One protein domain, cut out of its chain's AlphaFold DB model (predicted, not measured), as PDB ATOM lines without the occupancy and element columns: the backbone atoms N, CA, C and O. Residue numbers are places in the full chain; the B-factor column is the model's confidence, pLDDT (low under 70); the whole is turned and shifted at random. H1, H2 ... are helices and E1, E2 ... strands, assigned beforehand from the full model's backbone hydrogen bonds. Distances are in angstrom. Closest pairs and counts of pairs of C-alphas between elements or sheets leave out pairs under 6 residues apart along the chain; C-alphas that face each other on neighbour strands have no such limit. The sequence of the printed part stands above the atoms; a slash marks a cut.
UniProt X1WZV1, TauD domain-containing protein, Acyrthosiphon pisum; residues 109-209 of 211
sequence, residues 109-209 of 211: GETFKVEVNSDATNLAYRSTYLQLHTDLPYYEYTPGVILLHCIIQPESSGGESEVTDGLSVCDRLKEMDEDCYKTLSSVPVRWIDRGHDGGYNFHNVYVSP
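What this domain is: This is residues 109 to 209 of the 211 residues of the protein "TauD domain-containing protein" of Acyrthosiphon pisum (UniProt X1WZV1). Little regular structure: a long two-stranded hairpin, E1 and E2, makes one side of a loose frame, a helical hairpin, H1 and H2, stands at one end, and loops without named elements, residues 109 to 165, make the rest. The printed part has 101 residues, 38 in named elements, in the order H1, H2, E1, E2; the class is mixed, the sheet E1 - E2 antiparallel. It is loose, with a radius of gyration of the C-alphas of 16.4 A and spans of 42 by 34 by 22 A.

Where its parts are: E1, residues 189 to 197, spans 24.5 A; E2, residues 200 to 208, spans 25.5 A and ends at C-alpha 208 (-30.046, -29.887, 29.563). H2, residues 178 to 186, spans 12.1 A. H1, residues 166 to 176, spans 15.0 A from C-alpha 166 (-30.290, -15.744, 21.937).

How they stand to each other: E1 and E2 form an antiparallel hairpin at 170 degrees; N 191 and O 206 are within hydrogen-bond range at 2.8 A. H2 and E2 are only just apart, their closest C-alphas 8.3 A apart. H1 and H2, a helical hairpin, touch at a steep tilt of 42 degrees, opposite ways, the closest C-alphas being those of Lys 174 and Tyr 181, 5.2 A. H1 is apart from E1 and E2. In H1 and H2 every O i to N i+4 pair is within hydrogen-bond range.

The domain as a whole: The C-alphas farthest apart, of Glu 175 and Gly 199, are 47.1 A apart. Residues 175 to 180, of which 178 to 180 belong to H2, stand free. The printed part has no cut, the three links between named elements are tight, and no printed residue is under 70 in pLDDT.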
ATOM      1  N   GLY A 109     -13.741 -19.066  41.477       90.88
ATOM      2  CA  GLY A 109     -13.750 -18.019  42.498       90.88
ATOM      3  C   GLY A 109     -14.932 -17.052  42.380       90.88
ATOM      4  O   GLY A 109     -15.941 -17.342  41.738       90.88
ATOM      5  N   GLU A 110     -14.837 -15.918  43.080       90.88
ATOM      6  CA  GLU A 110     -15.826 -14.824  43.007       90.88
ATOM      7  C   GLU A 110     -15.573 -13.898  41.814       90.88
ATOM      8  O   GLU A 110     -16.506 -13.348  41.239       90.88
ATOM      9  N   THR A 111     -14.305 -13.751  41.439       92.88
ATOM     10  CA  THR A 111     -13.836 -13.046  40.245       92.88
ATOM     11  C   THR A 111     -12.698 -13.849  39.637       92.88
ATOM     12  O   THR A 111     -11.893 -14.406  40.385       92.88
ATOM     13  N   PHE A 112     -12.574 -13.831  38.317       89.06
ATOM     14  CA  PHE A 112     -11.502 -14.491  37.577       89.06
ATOM     15  C   PHE A 112     -10.864 -13.512  36.586       89.06
ATOM     16  O   PHE A 112     -11.472 -12.508  36.212       89.06
ATOM     17  N   LYS A 113      -9.611 -13.772  36.195       89.19
ATOM     18  CA  LYS A 113      -8.849 -12.921  35.271       89.19
ATOM     19  C   LYS A 113      -8.719 -13.606  33.928       89.19
ATOM     20  O   LYS A 113      -8.026 -14.608  33.829       89.19
ATOM     21  N   VAL A 114      -9.357 -13.047  32.906       89.56
ATOM     22  CA  VAL A 114      -9.258 -13.560  31.538       89.56
ATOM     23  C   VAL A 114      -7.991 -13.005  30.892       89.56
ATOM     24  O   VAL A 114      -7.962 -11.879  30.405       89.56
ATOM     25  N   GLU A 115      -6.928 -13.799  30.933       86.12
ATOM     26  CA  GLU A 115      -5.652 -13.532  30.271       86.12
ATOM     27  C   GLU A 115      -5.068 -14.836  29.719       86.12
ATOM     28  O   GLU A 115      -5.483 -15.930  30.111       86.12
ATOM     29  N   VAL A 116      -4.123 -14.735  28.780       81.50
ATOM     30  CA  VAL A 116      -3.514 -15.928  28.183       81.50
ATOM     31  C   VAL A 116      -2.727 -16.688  29.249       81.50
ATOM     32  O   VAL A 116      -1.735 -16.185  29.770       81.50
ATOM     33  N   ASN A 117      -3.143 -17.921  29.530       79.31
ATOM     34  CA  ASN A 117      -2.494 -18.807  30.487       79.31
ATOM     35  C   ASN A 117      -2.233 -20.168  29.830       79.31
ATOM     36  O   ASN A 117      -3.165 -20.892  29.479       79.31
ATOM     37  N   SER A 118      -0.955 -20.522  29.663       74.62
ATOM     38  CA  SER A 118      -0.533 -21.766  29.005       74.62
ATOM     39  C   SER A 118      -0.977 -23.029  29.738       74.62
ATOM     40  O   SER A 118      -1.148 -24.069  29.103       74.62
ATOM     41  N   ASP A 119      -1.177 -22.931  31.050       73.12
ATOM     42  CA  ASP A 119      -1.486 -24.069  31.914       73.12
ATOM     43  C   ASP A 119      -2.999 -24.246  32.106       73.12
ATOM     44  O   ASP A 119      -3.450 -25.226  32.701       73.12
ATOM     45  N   ALA A 120      -3.803 -23.312  31.590       70.69
ATOM     46  CA  ALA A 120      -5.238 -23.328  31.781       70.69
ATOM     47  C   ALA A 120      -5.955 -24.292  30.820       70.69
ATOM     48  O   ALA A 120      -5.704 -24.355  29.611       70.69
ATOM     49  N   THR A 121      -6.916 -25.035  31.370       74.88
ATOM     50  CA  THR A 121      -7.747 -25.979  30.608       74.88
ATOM     51  C   THR A 121      -8.939 -25.309  29.929       74.88
ATOM     52  O   THR A 121      -9.484 -25.865  28.980       74.88
ATOM     53  N   ASN A 122      -9.339 -24.122  30.390       78.44
ATOM     54  CA  ASN A 122     -10.470 -23.378  29.845       78.44
ATOM     55  C   ASN A 122     -10.044 -22.544  28.620       78.44
ATOM     56  O   ASN A 122      -9.015 -21.866  28.633       78.44
ATOM     57  N   LEU A 123     -10.846 -22.614  27.553       82.12
ATOM     58  CA  LEU A 123     -10.594 -21.950  26.271       82.12
ATOM     59  C   LEU A 123     -10.543 -20.420  26.389       82.12
ATOM     60  O   LEU A 123      -9.825 -19.793  25.615       82.12
ATOM     61  N   ALA A 124     -11.230 -19.834  27.374       80.25
ATOM     62  CA  ALA A 124     -11.223 -18.393  27.626       80.25
ATOM     63  C   ALA A 124      -9.818 -17.836  27.925       80.25
ATOM     64  O   ALA A 124      -9.554 -16.663  27.686       80.25
ATOM     65  N   TYR A 125      -8.894 -18.675  28.399       78.81
ATOM     66  CA  TYR A 125      -7.511 -18.290  28.701       78.81
ATOM     67  C   TYR A 125      -6.550 -18.530  27.525       78.81
ATOM     68  O   TYR A 125      -5.336 -18.649  27.709       78.81
ATOM     69  N   ARG A 126      -7.077 -18.650  26.302       80.88
ATOM     70  CA  ARG A 126      -6.300 -18.795  25.065       80.88
ATOM     71  C   ARG A 126      -6.525 -17.592  24.158       80.88
ATOM     72  O   ARG A 126      -7.546 -16.928  24.230       80.88
ATOM     73  N   SER A 127      -5.587 -17.344  23.247       82.19
ATOM     74  CA  SER A 127      -5.687 -16.275  22.239       82.19
ATOM     75  C   SER A 127      -6.510 -16.662  21.000       82.19
ATOM     76  O   SER A 127      -6.484 -15.964  19.989       82.19
ATOM     77  N   THR A 128      -7.198 -17.803  21.035       85.69
ATOM     78  CA  THR A 128      -8.024 -18.301  19.931       85.69
ATOM     79  C   THR A 128      -9.424 -17.703  19.971       85.69
ATOM     80  O   THR A 128      -9.936 -17.418  21.050       85.69
ATOM     81  N   TYR A 129     -10.070 -17.589  18.806       87.81
ATOM     82  CA  TYR A 129     -11.462 -17.144  18.711       87.81
ATOM     83  C   TYR A 129     -12.388 -17.990  19.592       87.81
ATOM     84  O   TYR A 129     -12.352 -19.224  19.547       87.81
ATOM     85  N   LEU A 130     -13.225 -17.302  20.365       91.69
ATOM     86  CA  LEU A 130     -14.246 -17.894  21.209       91.69
ATOM     87  C   LEU A 130     -15.606 -17.642  20.552       91.69
ATOM     88  O   LEU A 130     -16.041 -16.502  20.437       91.69
ATOM     89  N   GLN A 131     -16.241 -18.717  20.080       93.62
ATOM     90  CA  GLN A 131     -17.553 -18.657  19.427       93.62
ATOM     91  C   GLN A 131     -18.625 -18.137  20.389       93.62
ATOM     92  O   GLN A 131     -18.450 -18.212  21.604       93.62
ATOM     93  N   LEU A 132     -19.758 -17.671  19.858       96.19
ATOM     94  CA  LEU A 132     -20.928 -17.327  20.670       96.19
ATOM     95  C   LEU A 132     -21.300 -18.494  21.598       96.19
ATOM     96  O   LEU A 132     -21.482 -19.627  21.153       96.19
ATOM     97  N   HIS A 133     -21.390 -18.203  22.891       95.75
ATOM     98  CA  HIS A 133     -21.647 -19.176  23.945       95.75
ATOM     99  C   HIS A 133     -22.329 -18.497  25.132       95.75
ATOM    100  O   HIS A 133     -22.319 -17.272  25.263       95.75
ATOM    101  N   THR A 134     -22.902 -19.312  26.010       95.00
ATOM    102  CA  THR A 134     -23.291 -18.915  27.364       95.00
ATOM    103  C   THR A 134     -22.295 -19.495  28.357       95.00
ATOM    104  O   THR A 134     -21.861 -20.640  28.192       95.00
ATOM    105  N   ASP A 135     -21.968 -18.757  29.413       94.50
ATOM    106  CA  ASP A 135     -21.022 -19.237  30.419       94.50
ATOM    107  C   ASP A 135     -21.632 -20.289  31.345       94.50
ATOM    108  O   ASP A 135     -22.804 -20.251  31.719       94.50
ATOM    109  N   LEU A 136     -20.765 -21.202  31.783       94.81
ATOM    110  CA  LEU A 136     -21.048 -22.214  32.798       94.81
ATOM    111  C   LEU A 136     -22.299 -23.086  32.527       94.81
ATOM    112  O   LEU A 136     -23.033 -23.368  33.477       94.81
ATOM    113  N   PRO A 137     -22.541 -23.604  31.302       95.06
ATOM    114  CA  PRO A 137     -23.740 -24.404  31.002       95.06
ATOM    115  C   PRO A 137     -23.777 -25.751  31.751       95.06
ATOM    116  O   PRO A 137     -24.764 -26.473  31.727       95.06
ATOM    117  N   TYR A 138     -22.695 -26.103  32.445       95.25
ATOM    118  CA  TYR A 138     -22.576 -27.250  33.347       95.25
ATOM    119  C   TYR A 138     -23.084 -26.973  34.779       95.25
ATOM    120  O   TYR A 138     -22.873 -27.801  35.667       95.25
ATOM    121  N   TYR A 139     -23.730 -25.828  35.026       94.31
ATOM    122  CA  TYR A 139     -24.475 -25.527  36.252       94.31
ATOM    123  C   TYR A 139     -25.982 -25.621  36.000       94.31
ATOM    124  O   TYR A 139     -26.478 -25.042  35.043       94.31
ATOM    125  N   GLU A 140     -26.723 -26.249  36.917       92.94
ATOM    126  CA  GLU A 140     -28.194 -26.196  36.901       92.94
ATOM    127  C   GLU A 140     -28.705 -24.769  37.149       92.94
ATOM    128  O   GLU A 140     -29.589 -24.280  36.455       92.94
ATOM    129  N   TYR A 141     -28.100 -24.074  38.118       91.44
ATOM    130  CA  TYR A 141     -28.374 -22.667  38.405       91.44
ATOM    131  C   TYR A 141     -27.187 -21.801  37.971       91.44
ATOM    132  O   TYR A 141     -26.266 -21.544  38.764       91.44
ATOM    133  N   THR A 142     -27.198 -21.397  36.701       91.25
ATOM    134  CA  THR A 142     -26.168 -20.563  36.063       91.25
ATOM    135  C   THR A 142     -26.165 -19.125  36.611       91.25
ATOM    136  O   THR A 142     -27.114 -18.695  37.276       91.25
ATOM    137  N   PRO A 143     -25.077 -18.355  36.426       90.56
ATOM    138  CA  PRO A 143     -25.098 -16.917  36.680       90.56
ATOM    139  C   PRO A 143     -26.104 -16.220  35.755       90.56
ATOM    140  O   PRO A 143     -26.029 -16.372  34.542       90.56
ATOM    141  N   GLY A 144     -27.021 -15.429  36.320       90.69
ATOM    142  CA  GLY A 144     -28.005 -14.680  35.526       90.69
ATOM    143  C   GLY A 144     -27.445 -13.433  34.830       90.69
ATOM    144  O   GLY A 144     -28.024 -12.965  33.860       90.69
ATOM    145  N   VAL A 145     -26.325 -12.890  35.319       94.44
ATOM    146  CA  VAL A 145     -25.620 -11.735  34.739       94.44
ATOM    147  C   VAL A 145     -24.119 -11.986  34.829       94.44
ATOM    148  O   VAL A 145     -23.629 -12.477  35.849       94.44
ATOM    149  N   ILE A 146     -23.392 -11.612  33.776       95.69
ATOM    150  CA  ILE A 146     -21.930 -11.666  33.704       95.69
ATOM    151  C   ILE A 146     -21.405 -10.234  33.592       95.69
ATOM    152  O   ILE A 146     -21.932  -9.427  32.827       95.69
ATOM    153  N   LEU A 147     -20.364  -9.915  34.361       96.44
ATOM    154  CA  LEU A 147     -19.689  -8.618  34.337       96.44
ATOM    155  C   LEU A 147     -18.254  -8.816  33.846       96.44
ATOM    156  O   LEU A 147     -17.471  -9.506  34.496       96.44
ATOM    157  N   LEU A 148     -17.903  -8.185  32.725       96.31
ATOM    158  CA  LEU A 148     -16.549  -8.192  32.172       96.31
ATOM    159  C   LEU A 148     -15.963  -6.781  32.230       96.31
ATOM    160  O   LEU A 148     -16.544  -5.832  31.706       96.31
ATOM    161  N   HIS A 149     -14.801  -6.642  32.868       96.81
ATOM    162  CA  HIS A 149     -14.083  -5.374  32.976       96.81
ATOM    163  C   HIS A 149     -12.755  -5.471  32.231       96.81
ATOM    164  O   HIS A 149     -11.849  -6.198  32.629       96.81
ATOM    165  N   CYS A 150     -12.648  -4.721  31.138       95.75
ATOM    166  CA  CYS A 150     -11.404  -4.607  30.389       95.75
ATOM    167  C   CYS A 150     -10.380  -3.774  31.179       95.75
ATOM    168  O   CYS A 150     -10.523  -2.555  31.286       95.75
ATOM    169  N   ILE A 151      -9.340  -4.432  31.700       94.94
ATOM    170  CA  ILE A 151      -8.195  -3.786  32.365       94.94
ATOM    171  C   ILE A 151      -7.104  -3.436  31.348       94.94
ATOM    172  O   ILE A 151      -6.539  -2.348  31.373       94.94
ATOM    173  N   ILE A 152      -6.799  -4.360  30.439       92.19
ATOM    174  CA  ILE A 152      -5.805  -4.180  29.380       92.19
ATOM    175  C   ILE A 152      -6.401  -4.761  28.106       92.19
ATOM    176  O   ILE A 152      -6.755  -5.936  28.085       92.19
ATOM    177  N   GLN A 153      -6.463  -3.947  27.051       91.31
ATOM    178  CA  GLN A 153      -6.649  -4.437  25.690       91.31
ATOM    179  C   GLN A 153      -5.268  -4.488  25.024       91.31
ATOM    180  O   GLN A 153      -4.612  -3.445  24.955       91.31
ATOM    181  N   PRO A 154      -4.785  -5.660  24.578       86.38
ATOM    182  CA  PRO A 154      -3.502  -5.763  23.892       86.38
ATOM    183  C   PRO A 154      -3.444  -4.887  22.633       86.38
ATOM    184  O   PRO A 154      -4.422  -4.787  21.895       86.38
ATOM    185  N   GLU A 155      -2.279  -4.299  22.349       85.62
ATOM    186  CA  GLU A 155      -2.008  -3.562  21.102       85.62
ATOM    187  C   GLU A 155      -1.783  -4.531  19.925       85.62
ATOM    188  O   GLU A 155      -0.723  -4.579  19.301       85.62
ATOM    189  N   SER A 156      -2.783  -5.358  19.640       83.88
ATOM    190  CA  SER A 156      -2.799  -6.317  18.537       83.88
ATOM    191  C   SER A 156      -4.115  -6.226  17.775       83.88
ATOM    192  O   SER A 156      -5.117  -5.759  18.308       83.88
ATOM    193  N   SER A 157      -4.139  -6.705  16.532       85.81
ATOM    194  CA  SER A 157      -5.398  -6.918  15.815       85.81
ATOM    195  C   SER A 157      -6.208  -8.033  16.479       85.81
ATOM    196  O   SER A 157      -5.636  -9.085  16.776       85.81
ATOM    197  N   GLY A 158      -7.517  -7.845  16.630       88.75
ATOM    198  CA  GLY A 158      -8.418  -8.834  17.215       88.75
ATOM    199  C   GLY A 158      -8.861  -8.494  18.642       88.75
ATOM    200  O   GLY A 158      -8.570  -7.420  19.174       88.75
ATOM    201  N   GLY A 159      -9.530  -9.451  19.290       88.31
ATOM    202  CA  GLY A 159     -10.019  -9.303  20.665       88.31
ATOM    203  C   GLY A 159     -11.289  -8.458  20.772       88.31
ATOM    204  O   GLY A 159     -11.591  -7.933  21.844       88.31
ATOM    205  N   GLU A 160     -12.016  -8.289  19.667       92.12
ATOM    206  CA  GLU A 160     -13.337  -7.682  19.652       92.12
ATOM    207  C   GLU A 160     -14.342  -8.569  20.395       92.12
ATOM    208  O   GLU A 160     -14.301  -9.797  20.323       92.12
ATOM    209  N   SER A 161     -15.266  -7.939  21.116       93.81
ATOM    210  CA  SER A 161     -16.388  -8.650  21.724       93.81
ATOM    211  C   SER A 161     -17.522  -8.795  20.714       93.81
ATOM    212  O   SER A 161     -17.994  -7.799  20.164       93.81
ATOM    213  N   GLU A 162     -17.994 -10.023  20.520       95.69
ATOM    214  CA  GLU A 162     -19.201 -10.332  19.754       95.69
ATOM    215  C   GLU A 162     -20.335 -10.708  20.709       95.69
ATOM    216  O   GLU A 162     -20.128 -11.417  21.694       95.69
ATOM    217  N   VAL A 163     -21.542 -10.224  20.421       96.50
ATOM    218  CA  VAL A 163     -22.742 -10.489  21.220       96.50
ATOM    219  C   VAL A 163     -23.931 -10.745  20.305       96.50
ATOM    220  O   VAL A 163     -24.012 -10.212  19.199       96.50
ATOM    221  N   THR A 164     -24.874 -11.552  20.778       97.06
ATOM    222  CA  THR A 164     -26.135 -11.819  20.087       97.06
ATOM    223  C   THR A 164     -27.265 -11.952  21.099       97.06
ATOM    224  O   THR A 164     -27.025 -12.326  22.248       97.06
ATOM    225  N   ASP A 165     -28.490 -11.677  20.669       97.94
ATOM    226  CA  ASP A 165     -29.684 -12.002  21.438       97.94
ATOM    227  C   ASP A 165     -30.131 -13.433  21.117       97.94
ATOM    228  O   ASP A 165     -30.699 -13.714  20.056       97.94
ATOM    229  N   GLY A 166     -29.895 -14.344  22.063       97.06
ATOM    230  CA  GLY A 166     -30.290 -15.744  21.937       97.06
ATOM    231  C   GLY A 166     -31.796 -15.935  21.729       97.06
ATOM    232  O   GLY A 166     -32.189 -16.864  21.027       97.06
ATOM    233  N   LEU A 167     -32.643 -15.042  22.256       96.31
ATOM    234  CA  LEU A 167     -34.094 -15.129  22.082       96.31
ATOM    235  C   LEU A 167     -34.503 -14.799  20.645       96.31
ATOM    236  O   LEU A 167     -35.309 -15.521  20.060       96.31
ATOM    237  N   SER A 168     -33.912 -13.758  20.053       97.38
ATOM    238  CA  SER A 168     -34.095 -13.439  18.630       97.38
ATOM    239  C   SER A 168     -33.614 -14.570  17.721       97.38
ATOM    240  O   SER A 168     -34.269 -14.897  16.729       97.38
ATOM    241  N   VAL A 169     -32.482 -15.199  18.060       97.75
ATOM    242  CA  VAL A 169     -31.966 -16.362  17.321       97.75
ATOM    243  C   VAL A 169     -32.931 -17.545  17.415       97.75
ATOM    244  O   VAL A 169     -33.196 -18.187  16.399       97.75
ATOM    245  N   CYS A 170     -33.494 -17.811  18.595       97.75
ATOM    246  CA  CYS A 170     -34.466 -18.884  18.804       97.75
ATOM    247  C   CYS A 170     -35.755 -18.672  18.000       97.75
ATOM    248  O   CYS A 170     -36.218 -19.610  17.349       97.75
ATOM    249  N   ASP A 171     -36.308 -17.454  18.002       97.25
ATOM    250  CA  ASP A 171     -37.489 -17.108  17.200       97.25
ATOM    251  C   ASP A 171     -37.220 -17.347  15.712       97.25
ATOM    252  O   ASP A 171     -37.973 -18.052  15.038       97.25
ATOM    253  N   ARG A 172     -36.090 -16.832  15.213       97.50
ATOM    254  CA  ARG A 172     -35.700 -16.994  13.813       97.50
ATOM    255  C   ARG A 172     -35.458 -18.455  13.441       97.50
ATOM    256  O   ARG A 172     -35.855 -18.875  12.357       97.50
ATOM    257  N   LEU A 173     -34.828 -19.238  14.317       98.31
ATOM    258  CA  LEU A 173     -34.634 -20.668  14.089       98.31
ATOM    259  C   LEU A 173     -35.978 -21.388  13.988       98.31
ATOM    260  O   LEU A 173     -36.162 -22.178  13.072       98.31
ATOM    261  N   LYS A 174     -36.921 -21.086  14.883       98.12
ATOM    262  CA  LYS A 174     -38.257 -21.685  14.871       98.12
ATOM    263  C   LYS A 174     -39.025 -21.378  13.585       98.12
ATOM    264  O   LYS A 174     -39.722 -22.251  13.080       98.12
ATOM    265  N   GLU A 175     -38.896 -20.161  13.058       98.12
ATOM    266  CA  GLU A 175     -39.493 -19.766  11.776       98.12
ATOM    267  C   GLU A 175     -38.839 -20.464  10.575       98.12
ATOM    268  O   GLU A 175     -39.522 -20.813   9.614       98.12
ATOM    269  N   MET A 176     -37.516 -20.642  10.611       98.38
ATOM    270  CA  MET A 176     -36.748 -21.222   9.507       98.38
ATOM    271  C   MET A 176     -36.806 -22.753   9.470       98.38
ATOM    272  O   MET A 176     -36.831 -23.332   8.385       98.38
ATOM    273  N   ASP A 177     -36.780 -23.395  10.637       98.38
ATOM    274  CA  ASP A 177     -36.724 -24.844  10.816       98.38
ATOM    275  C   ASP A 177     -37.286 -25.233  12.199       98.38
ATOM    276  O   ASP A 177     -36.582 -25.299  13.216       98.38
ATOM    277  N   GLU A 178     -38.595 -25.490  12.238       98.25
ATOM    278  CA  GLU A 178     -39.307 -25.850  13.466       98.25
ATOM    279  C   GLU A 178     -38.814 -27.182  14.063       98.25
ATOM    280  O   GLU A 178     -38.815 -27.349  15.287       98.25
ATOM    281  N   ASP A 179     -38.368 -28.125  13.230       98.44
ATOM    282  CA  ASP A 179     -37.877 -29.431  13.680       98.44
ATOM    283  C   ASP A 179     -36.497 -29.307  14.334       98.44
ATOM    284  O   ASP A 179     -36.243 -29.918  15.379       98.44
ATOM    285  N   CYS A 180     -35.621 -28.458  13.786       98.25
ATOM    286  CA  CYS A 180     -34.354 -28.106  14.423       98.25
ATOM    287  C   CYS A 180     -34.588 -27.404  15.769       98.25
ATOM    288  O   CYS A 180     -34.016 -27.816  16.782       98.25
ATOM    289  N   TYR A 181     -35.495 -26.420  15.824       98.56
ATOM    290  CA  TYR A 181     -35.875 -25.759  17.078       98.56
ATOM    291  C   TYR A 181     -36.397 -26.755  18.129       98.56
ATOM    292  O   TYR A 181     -35.940 -26.749  19.274       98.56
ATOM    293  N   LYS A 182     -37.318 -27.657  17.752       98.50
ATOM    294  CA  LYS A 182     -37.824 -28.726  18.638       98.50
ATOM    295  C   LYS A 182     -36.710 -29.642  19.123       98.50
ATOM    296  O   LYS A 182     -36.690 -30.020  20.291       98.50
ATOM    297  N   THR A 183     -35.776 -29.996  18.247       98.56
ATOM    298  CA  THR A 183     -34.639 -30.849  18.606       98.56
ATOM    299  C   THR A 183     -33.764 -30.160  19.651       98.56
ATOM    300  O   THR A 183     -33.508 -30.737  20.705       98.56
ATOM    301  N   LEU A 184     -33.362 -28.908  19.414       98.31
ATOM    302  CA  LEU A 184     -32.483 -28.165  20.324       98.31
ATOM    303  C   LEU A 184     -33.140 -27.802  21.666       98.31
ATOM    304  O   LEU A 184     -32.423 -27.676  22.656       98.31
ATOM    305  N   SER A 185     -34.471 -27.682  21.707       98.06
ATOM    306  CA  SER A 185     -35.249 -27.391  22.926       98.06
ATOM    307  C   SER A 185     -35.665 -28.626  23.734       98.06
ATOM    308  O   SER A 185     -36.174 -28.495  24.843       98.06
ATOM    309  N   SER A 186     -35.474 -29.843  23.208       98.19
ATOM    310  CA  SER A 186     -35.943 -31.067  23.881       98.19
ATOM    311  C   SER A 186     -34.884 -32.146  24.048       98.19
ATOM    312  O   SER A 186     -34.965 -32.925  24.999       98.19
ATOM    313  N   VAL A 187     -33.888 -32.212  23.162       98.44
ATOM    314  CA  VAL A 187     -32.840 -33.232  23.224       98.44
ATOM    315  C   VAL A 187     -31.770 -32.799  24.226       98.44
ATOM    316  O   VAL A 187     -31.100 -31.791  23.999       98.44
ATOM    317  N   PRO A 188     -31.553 -33.554  25.317       97.75
ATOM    318  CA  PRO A 188     -30.573 -33.163  26.315       97.75
ATOM    319  C   PRO A 188     -29.138 -33.308  25.803       97.75
ATOM    320  O   PRO A 188     -28.744 -34.352  25.278       97.75
ATOM    321  N   VAL A 189     -28.333 -32.279  26.043       97.81
ATOM    322  CA  VAL A 189     -26.885 -32.256  25.842       97.81
ATOM    323  C   VAL A 189     -26.203 -32.393  27.198       97.81
ATOM    324  O   VAL A 189     -26.694 -31.905  28.213       97.81
ATOM    325  N   ARG A 190     -25.062 -33.087  27.233       97.69
ATOM    326  CA  ARG A 190     -24.240 -33.191  28.439       97.69
ATOM    327  C   ARG A 190     -23.156 -32.120  28.420       97.69
ATOM    328  O   ARG A 190     -22.193 -32.231  27.665       97.69
ATOM    329  N   TRP A 191     -23.291 -31.137  29.296       97.44
ATOM    330  CA  TRP A 191     -22.313 -30.085  29.538       97.44
ATOM    331  C   TRP A 191     -21.337 -30.551  30.613       97.44
ATOM    332  O   TRP A 191     -21.761 -31.005  31.676       97.44
ATOM    333  N   ILE A 192     -20.034 -30.483  30.335       96.06
ATOM    334  CA  ILE A 192     -18.996 -30.981  31.243       96.06
ATOM    335  C   ILE A 192     -17.905 -29.933  31.383       96.06
ATOM    336  O   ILE A 192     -17.369 -29.463  30.383       96.06
ATOM    337  N   ASP A 193     -17.531 -29.652  32.626       94.31
ATOM    338  CA  ASP A 193     -16.295 -28.951  32.949       94.31
ATOM    339  C   ASP A 193     -15.471 -29.794  33.909       94.31
ATOM    340  O   ASP A 193     -15.921 -30.158  34.998       94.31
ATOM    341  N   ARG A 194     -14.264 -30.151  33.487       93.56
ATOM    342  CA  ARG A 194     -13.343 -30.966  34.272       93.56
ATOM    343  C   ARG A 194     -11.964 -30.350  34.179       93.56
ATOM    344  O   ARG A 194     -11.382 -30.294  33.098       93.56
ATOM    345  N   GLY A 195     -11.425 -29.957  35.321       90.44
ATOM    346  CA  GLY A 195     -10.164 -29.242  35.356       90.44
ATOM    347  C   GLY A 195      -9.650 -29.007  36.764       90.44
ATOM    348  O   GLY A 195     -10.081 -29.643  37.733       90.44
ATOM    349  N   HIS A 196      -8.689 -28.098  36.828       86.44
ATOM    350  CA  HIS A 196      -8.032 -27.653  38.040       86.44
ATOM    351  C   HIS A 196      -7.871 -26.133  37.989       86.44
ATOM    352  O   HIS A 196      -7.396 -25.615  36.983       86.44
ATOM    353  N   ASP A 197      -8.237 -25.436  39.062       82.88
ATOM    354  CA  ASP A 197      -8.040 -23.990  39.216       82.88
ATOM    355  C   ASP A 197      -7.889 -23.649  40.708       82.88
ATOM    356  O   ASP A 197      -8.472 -24.311  41.571       82.88
ATOM    357  N   GLY A 198      -7.062 -22.655  41.037       76.62
ATOM    358  CA  GLY A 198      -6.906 -22.153  42.404       76.62
ATOM    359  C   GLY A 198      -6.468 -23.195  43.441       76.62
ATOM    360  O   GLY A 198      -6.749 -23.023  44.625       76.62
ATOM    361  N   GLY A 199      -5.822 -24.289  43.019       81.69
ATOM    362  CA  GLY A 199      -5.452 -25.406  43.895       81.69
ATOM    363  C   GLY A 199      -6.548 -26.468  44.081       81.69
ATOM    364  O   GLY A 199      -6.321 -27.452  44.785       81.69
ATOM    365  N   TYR A 200      -7.705 -26.323  43.431       83.19
ATOM    366  CA  TYR A 200      -8.841 -27.239  43.525       83.19
ATOM    367  C   TYR A 200      -9.050 -28.000  42.220       83.19
ATOM    368  O   TYR A 200      -8.926 -27.446  41.135       83.19
ATOM    369  N   ASN A 201      -9.419 -29.275  42.327       91.38
ATOM    370  CA  ASN A 201      -9.900 -30.059  41.191       91.38
ATOM    371  C   ASN A 201     -11.424 -30.023  41.167       91.38
ATOM    372  O   ASN A 201     -12.059 -30.152  42.216       91.38
ATOM    373  N   PHE A 202     -12.008 -29.921  39.980       92.25
ATOM    374  CA  PHE A 202     -13.457 -29.917  39.805       92.25
ATOM    375  C   PHE A 202     -13.888 -30.812  38.645       92.25
ATOM    376  O   PHE A 202     -13.132 -31.091  37.709       92.25
ATOM    377  N   HIS A 203     -15.126 -31.287  38.741       94.94
ATOM    378  CA  HIS A 203     -15.798 -32.063  37.710       94.94
ATOM    379  C   HIS A 203     -17.299 -31.778  37.791       94.94
ATOM    380  O   HIS A 203     -18.017 -32.401  38.571       94.94
ATOM    381  N   ASN A 204     -17.744 -30.810  37.001       94.44
ATOM    382  CA  ASN A 204     -19.135 -30.398  36.905       94.44
ATOM    383  C   ASN A 204     -19.772 -31.062  35.691       94.44
ATOM    384  O   ASN A 204     -19.179 -31.098  34.611       94.44
ATOM    385  N   VAL A 205     -20.978 -31.590  35.879       96.56
ATOM    386  CA  VAL A 205     -21.775 -32.187  34.811       96.56
ATOM    387  C   VAL A 205     -23.209 -31.726  34.979       96.56
ATOM    388  O   VAL A 205     -23.801 -31.938  36.036       96.56
ATOM    389  N   TYR A 206     -23.776 -31.165  33.919       97.56
ATOM    390  CA  TYR A 206     -25.202 -30.874  33.839       97.56
ATOM    391  C   TYR A 206     -25.751 -31.361  32.505       97.56
ATOM    392  O   TYR A 206     -25.033 -31.441  31.506       97.56
ATOM    393  N   VAL A 207     -27.017 -31.763  32.508       97.88
ATOM    394  CA  VAL A 207     -27.686 -32.302  31.329       97.88
ATOM    395  C   VAL A 207     -28.930 -31.472  31.080       97.88
ATOM    396  O   VAL A 207     -29.877 -31.537  31.857       97.88
ATOM    397  N   SER A 208     -28.920 -30.712  29.993       97.12
ATOM    398  CA  SER A 208     -30.046 -29.887  29.563       97.12
ATOM    399  C   SER A 208     -30.055 -29.760  28.044       97.12
ATOM    400  O   SER A 208     -29.004 -29.922  27.416       97.12
ATOM    401  N   PRO A 209     -31.208 -29.458  27.432       97.50
ATOM    402  CA  PRO A 209     -31.244 -28.976  26.058       97.50
ATOM    403  C   PRO A 209     -30.424 -27.688  25.882       97.50
ATOM    404  O   PRO A 209     -29.952 -27.088  26.854       97.50
TER     405      PRO A 209